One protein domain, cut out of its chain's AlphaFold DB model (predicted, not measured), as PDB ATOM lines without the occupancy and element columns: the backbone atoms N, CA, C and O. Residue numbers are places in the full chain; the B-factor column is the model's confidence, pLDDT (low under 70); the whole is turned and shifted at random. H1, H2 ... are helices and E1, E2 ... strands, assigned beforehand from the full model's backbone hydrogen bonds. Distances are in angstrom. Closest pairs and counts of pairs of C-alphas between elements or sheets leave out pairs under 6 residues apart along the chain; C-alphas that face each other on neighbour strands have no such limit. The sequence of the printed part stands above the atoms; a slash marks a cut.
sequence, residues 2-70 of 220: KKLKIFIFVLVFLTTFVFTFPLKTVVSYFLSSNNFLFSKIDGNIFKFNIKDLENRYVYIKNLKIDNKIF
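AT A GLANCE: This is residues 2 to 70 of the 220 residues of an uncharacterized protein of Persephonella sp (UniProt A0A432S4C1). A twisted antiparallel sheet, ordered E1, E2, E3, has helix H2 over one face; the long helix H1 sticks out with residues 2 to 16 and makes the length. The 69 printed residues, of mixed class, run H1, H2, E1, E2, E3. The whole is only just loose, close to extended, radius of gyration of the C-alphas 16.1 A, spanning 56 by 19 by 19 A.

HOW THE PARTS SIT: E1, residues 40 to 44, E2, residues 47 to 54, and E3, residues 59 to 68, form a meander of two hairpins, each strand antiparallel to the one before. N 42 and O 49 are 2.9 A apart, N 50 and O 63 2.8 A, within hydrogen-bond range. H2, residues 23 to 33, is on the sheet at a height of 9.8 A, giving two layers, a helix on one face; the closest C-alphas of H2 and E1, Lys 24 and Ile 41, are 6.2 A apart. H1, residues 2 to 20, is not on it. In both helices every O i to N i+4 pair is within range.

IN THESE COORDINATES: H1 measures 26.4 A from C-alpha 2 at (342.044, 335.710, 259.712); E3 measures 25.8 A, ending at C-alpha 68 (354.847, 316.883, 239.547).

THE WHOLE: The printed part has no cut and no long link; no printed residue is under 70 in pLDDT.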
ATOM      1  N   LYS A   2     342.748 336.009 260.989       80.25
ATOM      2  CA  LYS A   2     342.044 335.710 259.712       80.25
ATOM      3  C   LYS A   2     342.933 335.052 258.637       80.25
ATOM      4  O   LYS A   2     342.552 334.029 258.085       80.25
ATOM      5  N   LYS A   3     344.149 335.573 258.415       83.00
ATOM      6  CA  LYS A   3     345.127 335.002 257.463       83.00
ATOM      7  C   LYS A   3     345.526 333.554 257.797       83.00
ATOM      8  O   LYS A   3     345.636 332.735 256.897       83.00
ATOM      9  N   LEU A   4     345.664 333.231 259.087       88.06
ATOM     10  CA  LEU A   4     345.983 331.876 259.554       88.06
ATOM     11  C   LEU A   4     344.825 330.899 259.296       88.06
ATOM     12  O   LEU A   4     345.056 329.795 258.824       88.06
ATOM     13  N   LYS A   5     343.576 331.320 259.540       86.19
ATOM     14  CA  LYS A   5     342.386 330.505 259.238       86.19
ATOM     15  C   LYS A   5     342.247 330.228 257.739       86.19
ATOM     16  O   LYS A   5     341.966 329.098 257.365       86.19
ATOM     17  N   ILE A   6     342.492 331.235 256.897       87.88
ATOM     18  CA  ILE A   6     342.497 331.079 255.434       87.88
ATOM     19  C   ILE A   6     343.596 330.103 255.006       87.88
ATOM     20  O   ILE A   6     343.333 329.202 254.221       87.88
ATOM     21  N   PHE A   7     344.806 330.236 255.555       90.56
ATOM     22  CA  PHE A   7     345.907 329.321 255.256       90.56
ATOM     23  C   PHE A   7     345.575 327.869 255.628       90.56
ATOM     24  O   PHE A   7     345.742 326.977 254.802       90.56
ATOM     25  N   ILE A   8     345.047 327.635 256.835       90.12
ATOM     26  CA  ILE A   8     344.631 326.298 257.283       90.12
ATOM     27  C   ILE A   8     343.522 325.751 256.379       90.12
ATOM     28  O   ILE A   8     343.606 324.606 255.952       90.12
ATOM     29  N   PHE A   9     342.519 326.564 256.033       91.12
ATOM     30  CA  PHE A   9     341.449 326.155 255.120       91.12
ATOM     31  C   PHE A   9     341.992 325.751 253.746       91.12
ATOM     32  O   PHE A   9     341.644 324.684 253.254       91.12
ATOM     33  N   VAL A  10     342.876 326.556 253.148       89.25
ATOM     34  CA  VAL A  10     343.498 326.246 251.852       89.25
ATOM     35  C   VAL A  10     344.328 324.967 251.939       89.25
ATOM     36  O   VAL A  10     344.242 324.124 251.051       89.25
ATOM     37  N   LEU A  11     345.095 324.783 253.015       88.81
ATOM     38  CA  LEU A  11     345.897 323.580 253.224       88.81
ATOM     39  C   LEU A  11     345.017 322.328 253.355       88.81
ATOM     40  O   LEU A  11     345.278 321.320 252.698       88.81
ATOM     41  N   VAL A  12     343.954 322.394 254.161       88.31
ATOM     42  CA  VAL A  12     342.998 321.291 254.326       88.31
ATOM     43  C   VAL A  12     342.277 321.016 253.009       88.31
ATOM     44  O   VAL A  12     342.255 319.881 252.563       88.31
ATOM     45  N   PHE A  13     341.783 322.043 252.321       88.56
ATOM     46  CA  PHE A  13     341.129 321.886 251.025       88.56
ATOM     47  C   PHE A  13     342.046 321.220 249.992       88.56
ATOM     48  O   PHE A  13     341.636 320.262 249.346       88.56
ATOM     49  N   LEU A  14     343.294 321.681 249.854       84.94
ATOM     50  CA  LEU A  14     344.252 321.114 248.901       84.94
ATOM     51  C   LEU A  14     344.616 319.671 249.248       84.94
ATOM     52  O   LEU A  14     344.691 318.830 248.354       84.94
ATOM     53  N   THR A  15     344.824 319.372 250.530       82.25
ATOM     54  CA  THR A  15     345.107 318.000 250.972       82.25
ATOM     55  C   THR A  15     343.904 317.096 250.727       82.25
ATOM     56  O   THR A  15     344.056 316.072 250.067       82.25
ATOM     57  N   THR A  16     342.698 317.495 251.144       84.19
ATOM     58  CA  THR A  16     341.460 316.756 250.866       84.19
ATOM     59  C   THR A  16     341.265 316.548 249.371       84.19
ATOM     60  O   THR A  16     341.072 315.412 248.963       84.19
ATOM     61  N   PHE A  17     341.397 317.592 248.549       83.88
ATOM     62  CA  PHE A  17     341.263 317.500 247.095       83.88
ATOM     63  C   PHE A  17     342.233 316.484 246.493       83.88
ATOM     64  O   PHE A  17     341.828 315.657 245.689       83.88
ATOM     65  N   VAL A  18     343.503 316.488 246.903       81.81
ATOM     66  CA  VAL A  18     344.499 315.511 246.435       81.81
ATOM     67  C   VAL A  18     344.098 314.071 246.778       81.81
ATOM     68  O   VAL A  18     344.324 313.174 245.965       81.81
ATOM     69  N   PHE A  19     343.512 313.843 247.958       78.00
ATOM     70  CA  PHE A  19     343.081 312.514 248.401       78.00
ATOM     71  C   PHE A  19     341.738 312.074 247.806       78.00
ATOM     72  O   PHE A  19     341.537 310.879 247.600       78.00
ATOM     73  N   THR A  20     340.833 313.009 247.519       83.38
ATOM     74  CA  THR A  20     339.491 312.723 246.987       83.38
ATOM     75  C   THR A  20     339.387 312.895 245.474       83.38
ATOM     76  O   THR A  20     338.342 312.584 244.903       83.38
ATOM     77  N   PHE A  21     340.448 313.358 244.802       84.81
ATOM     78  CA  PHE A  21     340.446 313.565 243.358       84.81
ATOM     79  C   PHE A  21     340.073 312.264 242.629       84.81
ATOM     80  O   PHE A  21     340.764 311.252 242.798       84.81
ATOM     81  N   PRO A  22     339.031 312.264 241.773       87.44
ATOM     82  CA  PRO A  22     338.538 311.064 241.100       87.44
ATOM     83  C   PRO A  22     339.421 310.697 239.897       87.44
ATOM     84  O   PRO A  22     338.965 310.628 238.756       87.44
ATOM     85  N   LEU A  23     340.711 310.448 240.152       87.81
ATOM     86  CA  LEU A  23     341.731 310.187 239.137       87.81
ATOM     87  C   LEU A  23     341.300 309.096 238.165       87.81
ATOM     88  O   LEU A  23     341.423 309.272 236.957       87.81
ATOM     89  N   LYS A  24     340.806 307.973 238.701       88.25
ATOM     90  CA  LYS A  24     340.381 306.830 237.894       88.25
ATOM     91  C   LYS A  24     339.325 307.268 236.886       88.25
ATOM     92  O   LYS A  24     339.528 307.060 235.704       88.25
ATOM     93  N   THR A  25     338.269 307.942 237.332       88.81
ATOM     94  CA  THR A  25     337.186 308.420 236.462       88.81
ATOM     95  C   THR A  25     337.699 309.364 235.377       88.81
ATOM     96  O   THR A  25     337.387 309.167 234.206       88.81
ATOM     97  N   VAL A  26     338.526 310.350 235.743       88.12
ATOM     98  CA  VAL A  26     339.050 311.354 234.799       88.12
ATOM     99  C   VAL A  26     339.967 310.718 233.753       88.12
ATOM    100  O   VAL A  26     339.799 310.948 232.556       88.12
ATOM    101  N   VAL A  27     340.925 309.893 234.184       90.00
ATOM    102  CA  VAL A  27     341.865 309.226 233.273       90.00
ATOM    103  C   VAL A  27     341.139 308.192 232.415       90.00
ATOM    104  O   VAL A  27     341.392 308.125 231.218       90.00
ATOM    105  N   SER A  28     340.207 307.425 232.990       91.19
ATOM    106  CA  SER A  28     339.373 306.481 232.241       91.19
ATOM    107  C   SER A  28     338.582 307.181 231.142       91.19
ATOM    108  O   SER A  28     338.641 306.737 230.002       91.19
ATOM    109  N   TYR A  29     337.912 308.294 231.456       90.00
ATOM    110  CA  TYR A  29     337.187 309.089 230.465       90.00
ATOM    111  C   TYR A  29     338.115 309.541 229.331       90.00
ATOM    112  O   TYR A  29     337.841 309.255 228.170       90.00
ATOM    113  N   PHE A  30     339.258 310.149 229.663       88.25
ATOM    114  CA  PHE A  30     340.216 310.619 228.662       88.25
ATOM    115  C   PHE A  30     340.732 309.493 227.754       88.25
ATOM    116  O   PHE A  30     340.792 309.657 226.537       88.25
ATOM    117  N   LEU A  31     341.099 308.342 228.324       90.06
ATOM    118  CA  LEU A  31     341.591 307.197 227.555       90.06
ATOM    119  C   LEU A  31     340.503 306.623 226.642       90.06
ATOM    120  O   LEU A  31     340.747 306.426 225.451       90.06
ATOM    121  N   SER A  32     339.295 306.413 227.166       88.06
ATOM    122  CA  SER A  32     338.180 305.867 226.393       88.06
ATOM    123  C   SER A  32     337.734 306.807 225.269       88.06
ATOM    124  O   SER A  32     337.500 306.336 224.159       88.06
ATOM    125  N   SER A  33     337.718 308.127 225.490       87.12
ATOM    126  CA  SER A  33     337.455 309.124 224.436       87.12
ATOM    127  C   SER A  33     338.481 309.095 223.297       87.12
ATOM    128  O   SER A  33     338.184 309.550 222.199       87.12
ATOM    129  N   ASN A  34     339.674 308.542 223.538       83.81
ATOM    130  CA  ASN A  34     340.741 308.383 222.548       83.81
ATOM    131  C   ASN A  34     340.882 306.929 222.049       83.81
ATOM    132  O   ASN A  34     341.928 306.559 221.518       83.81
ATOM    133  N   ASN A  35     339.841 306.099 222.206       89.31
ATOM    134  CA  ASN A  35     339.807 304.692 221.783       89.31
ATOM    135  C   ASN A  35     340.887 303.807 222.430       89.31
ATOM    136  O   ASN A  35     341.372 302.855 221.812       89.31
ATOM    137  N   PHE A  36     341.266 304.112 223.672       91.88
ATOM    138  CA  PHE A  36     342.115 303.239 224.470       91.88
ATOM    139  C   PHE A  36     341.286 302.379 225.424       91.88
ATOM    140  O   PHE A  36     340.453 302.871 226.188       91.88
ATOM    141  N   LEU A  37     341.583 301.087 225.410       94.44
ATOM    142  CA  LEU A  37     341.169 300.113 226.406       94.44
ATOM    143  C   LEU A  37     342.271 299.985 227.461       94.44
ATOM    144  O   LEU A  37     343.445 300.213 227.179       94.44
ATOM    145  N   PHE A  38     341.899 299.653 228.691       95.44
ATOM    146  CA  PHE A  38     342.835 299.399 229.785       95.44
ATOM    147  C   PHE A  38     342.170 298.482 230.811       95.44
ATOM    148  O   PHE A  38     340.955 298.540 231.006       95.44
ATOM    149  N   SER A  39     342.957 297.655 231.497       95.25
ATOM    150  CA  SER A  39     342.424 296.748 232.520       95.25
ATOM    151  C   SER A  39     342.267 297.444 233.869       95.25
ATOM    152  O   SER A  39     341.288 297.237 234.590       95.25
ATOM    153  N   LYS A  40     343.245 298.277 234.242       93.69
ATOM    154  CA  LYS A  40     343.311 298.860 235.583       93.69
ATOM    155  C   LYS A  40     344.102 300.161 235.620       93.69
ATOM    156  O   LYS A  40     345.120 300.297 234.946       93.69
ATOM    157  N   ILE A  41     343.663 301.074 236.485       94.50
ATOM    158  CA  ILE A  41     344.398 302.280 236.880       94.50
ATOM    159  C   ILE A  41     344.629 302.196 238.389       94.50
ATOM    160  O   ILE A  41     343.667 302.120 239.153       94.50
ATOM    161  N   ASP A  42     345.895 302.185 238.799       92.25
ATOM    162  CA  ASP A  42     346.336 302.071 240.192       92.25
ATOM    163  C   ASP A  42     347.133 303.320 240.595       92.25
ATOM    164  O   ASP A  42     348.046 303.712 239.872       92.25
ATOM    165  N   GLY A  43     346.866 303.911 241.764       90.44
ATOM    166  CA  GLY A  43     347.661 305.016 242.324       90.44
ATOM    167  C   GLY A  43     346.857 306.286 242.613       90.44
ATOM    168  O   GLY A  43     345.652 306.226 242.836       90.44
ATOM    169  N   ASN A  44     347.542 307.431 242.644       88.38
ATOM    170  CA  ASN A  44     346.978 308.744 242.971       88.38
ATOM    171  C   ASN A  44     347.411 309.822 241.962       88.38
ATOM    172  O   ASN A  44     348.148 309.546 241.016       88.38
ATOM    173  N   ILE A  45     346.943 311.060 242.159       86.50
ATOM    174  CA  ILE A  45     347.158 312.161 241.208       86.50
ATOM    175  C   ILE A  45     348.640 312.452 240.931       86.50
ATOM    176  O   ILE A  45     348.984 312.830 239.815       86.50
ATOM    177  N   PHE A  46     349.540 312.223 241.890       89.06
ATOM    178  CA  PHE A  46     350.979 312.437 241.702       89.06
ATOM    179  C   PHE A  46     351.683 311.248 241.062       89.06
ATOM    180  O   PHE A  46     352.711 311.416 240.413       89.06
ATOM    181  N   LYS A  47     351.177 310.035 241.269       92.19
ATOM    182  CA  LYS A  47     351.810 308.823 240.768       92.19
ATOM    183  C   LYS A  47     350.777 307.737 240.553       92.19
ATOM    184  O   LYS A  47     350.205 307.223 241.515       92.19
ATOM    185  N   PHE A  48     350.609 307.334 239.302       93.94
ATOM    186  CA  PHE A  48     349.705 306.257 238.942       93.94
ATOM    187  C   PHE A  48     350.259 305.388 237.818       93.94
ATOM    188  O   PHE A  48     351.149 305.785 237.070       93.94
ATOM    189  N   ASN A  49     349.736 304.173 237.724       95.00
ATOM    190  CA  ASN A  49     350.060 303.208 236.689       95.00
ATOM    191  C   ASN A  49     348.785 302.812 235.947       95.00
ATOM    192  O   ASN A  49     347.743 302.616 236.571       95.00
ATOM    193  N   ILE A  50     348.893 302.646 234.634       95.00
ATOM    194  CA  ILE A  50     347.847 302.091 233.778       95.00
ATOM    195  C   ILE A  50     348.331 300.725 233.290       95.00
ATOM    196  O   ILE A  50     349.436 300.614 232.749       95.00
ATOM    197  N   LYS A  51     347.523 299.687 233.507       95.56
ATOM    198  CA  LYS A  51     347.804 298.313 233.080       95.56
ATOM    199  C   LYS A  51     347.032 297.967 231.817       95.56
ATOM    200  O   LYS A  51     345.885 298.388 231.663       95.56
ATOM    201  N   ASP A  52     347.683 297.187 230.958       94.88
ATOM    202  CA  ASP A  52     347.126 296.655 229.709       94.88
ATOM    203  C   ASP A  52     346.486 297.744 228.836       94.88
ATOM    204  O   ASP A  52     345.380 297.586 228.333       94.88
ATOM    205  N   LEU A  53     347.173 298.883 228.706       94.56
ATOM    206  CA  LEU A  53     346.725 299.994 227.875       94.56
ATOM    207  C   LEU A  53     346.840 299.603 226.402       94.56
ATOM    208  O   LEU A  53     347.935 299.308 225.927       94.56
ATOM    209  N   GLU A  54     345.745 299.652 225.660       94.25
ATOM    210  CA  GLU A  54     345.675 299.095 224.316       94.25
ATOM    211  C   GLU A  54     344.806 299.943 223.388       94.25
ATOM    212  O   GLU A  54     343.764 300.447 223.788       94.25
ATOM    213  N   ASN A  55     345.207 300.067 222.127       91.44
ATOM    214  CA  ASN A  55     344.341 300.531 221.045       91.44
ATOM    215  C   ASN A  55     344.534 299.643 219.803       91.44
ATOM    216  O   ASN A  55     345.127 298.567 219.879       91.44
ATOM    217  N   ARG A  56     344.051 300.076 218.634       88.69
ATOM    218  CA  ARG A  56     344.204 299.324 217.376       88.69
ATOM    219  C   ARG A  56     345.661 298.968 217.027       88.69
ATOM    220  O   ARG A  56     345.882 297.913 216.449       88.69
ATOM    221  N   TYR A  57     346.630 299.807 217.388       88.69
ATOM    222  CA  TYR A  57     348.022 299.715 216.924       88.69
ATOM    223  C   TYR A  57     349.008 299.285 218.016       88.69
ATOM    224  O   TYR A  57     350.035 298.670 217.734       88.69
ATOM    225  N   VAL A  58     348.710 299.609 219.274       91.06
ATOM    226  CA  VAL A  58     349.657 299.512 220.387       91.06
ATOM    227  C   VAL A  58     349.040 298.746 221.552       91.06
ATOM    228  O   VAL A  58     347.869 298.931 221.867       91.06
ATOM    229  N   TYR A  59     349.852 297.931 222.221       93.25
ATOM    230  CA  TYR A  59     349.575 297.311 223.511       93.25
ATOM    231  C   TYR A  59     350.725 297.592 224.491       93.25
ATOM    232  O   TYR A  59     351.888 297.287 224.239       93.25
ATOM    233  N   ILE A  60     350.404 298.172 225.641       92.44
ATOM    234  CA  ILE A  60     351.334 298.550 226.699       92.44
ATOM    235  C   ILE A  60     350.911 297.841 227.983       92.44
ATOM    236  O   ILE A  60     349.964 298.233 228.658       92.44
ATOM    237  N   LYS A  61     351.688 296.828 228.377       92.56
ATOM    238  CA  LYS A  61     351.425 296.056 229.602       92.56
ATOM    239  C   LYS A  61     351.384 296.922 230.867       92.56
ATOM    240  O   LYS A  61     350.552 296.704 231.741       92.56
ATOM    241  N   ASN A  62     352.306 297.875 230.992       93.19
ATOM    242  CA  ASN A  62     352.371 298.765 232.148       93.19
ATOM    243  C   ASN A  62     352.936 300.134 231.755       93.19
ATOM    244  O   ASN A  62     354.088 300.233 231.320       93.19
ATOM    245  N   LEU A  63     352.138 301.180 231.952       93.81
ATOM    246  CA  LEU A  63     352.517 302.577 231.768       93.81
ATOM    247  C   LEU A  63     352.537 303.269 233.126       93.81
ATOM    248  O   LEU A  63     351.531 303.274 233.828       93.81
ATOM    249  N   LYS A  64     353.663 303.873 233.493       95.88
ATOM    250  CA  LYS A  64     353.805 304.595 234.760       95.88
ATOM    251  C   LYS A  64     353.802 306.094 234.517       95.88
ATOM    252  O   LYS A  64     354.600 306.567 233.717       95.88
ATOM    253  N   ILE A  65     352.966 306.833 235.234       93.62
ATOM    254  CA  ILE A  65     352.851 308.288 235.141       93.62
ATOM    255  C   ILE A  65     353.184 308.901 236.501       93.62
ATOM    256  O   ILE A  65     352.538 308.607 237.503       93.62
ATOM    257  N   ASP A  66     354.202 309.758 236.526       94.00
ATOM    258  CA  ASP A  66     354.575 310.575 237.677       94.00
ATOM    259  C   ASP A  66     354.257 312.048 237.360       94.00
ATOM    260  O   ASP A  66     354.930 312.677 236.538       94.00
ATOM    261  N   ASN A  67     353.258 312.619 238.028       88.38
ATOM    262  CA  ASN A  67     352.908 314.032 237.951       88.38
ATOM    263  C   ASN A  67     353.580 314.808 239.082       88.38
ATOM    264  O   ASN A  67     353.370 314.563 240.269       88.38
ATOM    265  N   LYS A  68     354.370 315.799 238.696       86.69
ATOM    266  CA  LYS A  68     354.847 316.883 239.547       86.69
ATOM    267  C   LYS A  68     354.134 318.161 239.124       86.69
ATOM    268  O   LYS A  68     353.730 318.285 237.972       86.69
ATOM    269  N   ILE A  69     354.072 319.138 240.026       81.06
ATOM    270  CA  ILE A  69     353.363 320.416 239.823       81.06
ATOM    271  C   ILE A  69     353.675 321.056 238.453       81.06
ATOM    272  O   ILE A  69     352.773 321.530 237.777       81.06
ATOM    273  N   PHE A  70     354.935 321.005 238.007       84.75
ATOM    274  CA  PHE A  70     355.385 321.637 236.757       84.75
ATOM    275  C   PHE A  70     355.855 320.647 235.680       84.75
ATOM    276  O   PHE A  70     356.447 321.054 234.676       84.75
TER     277      PHE A  70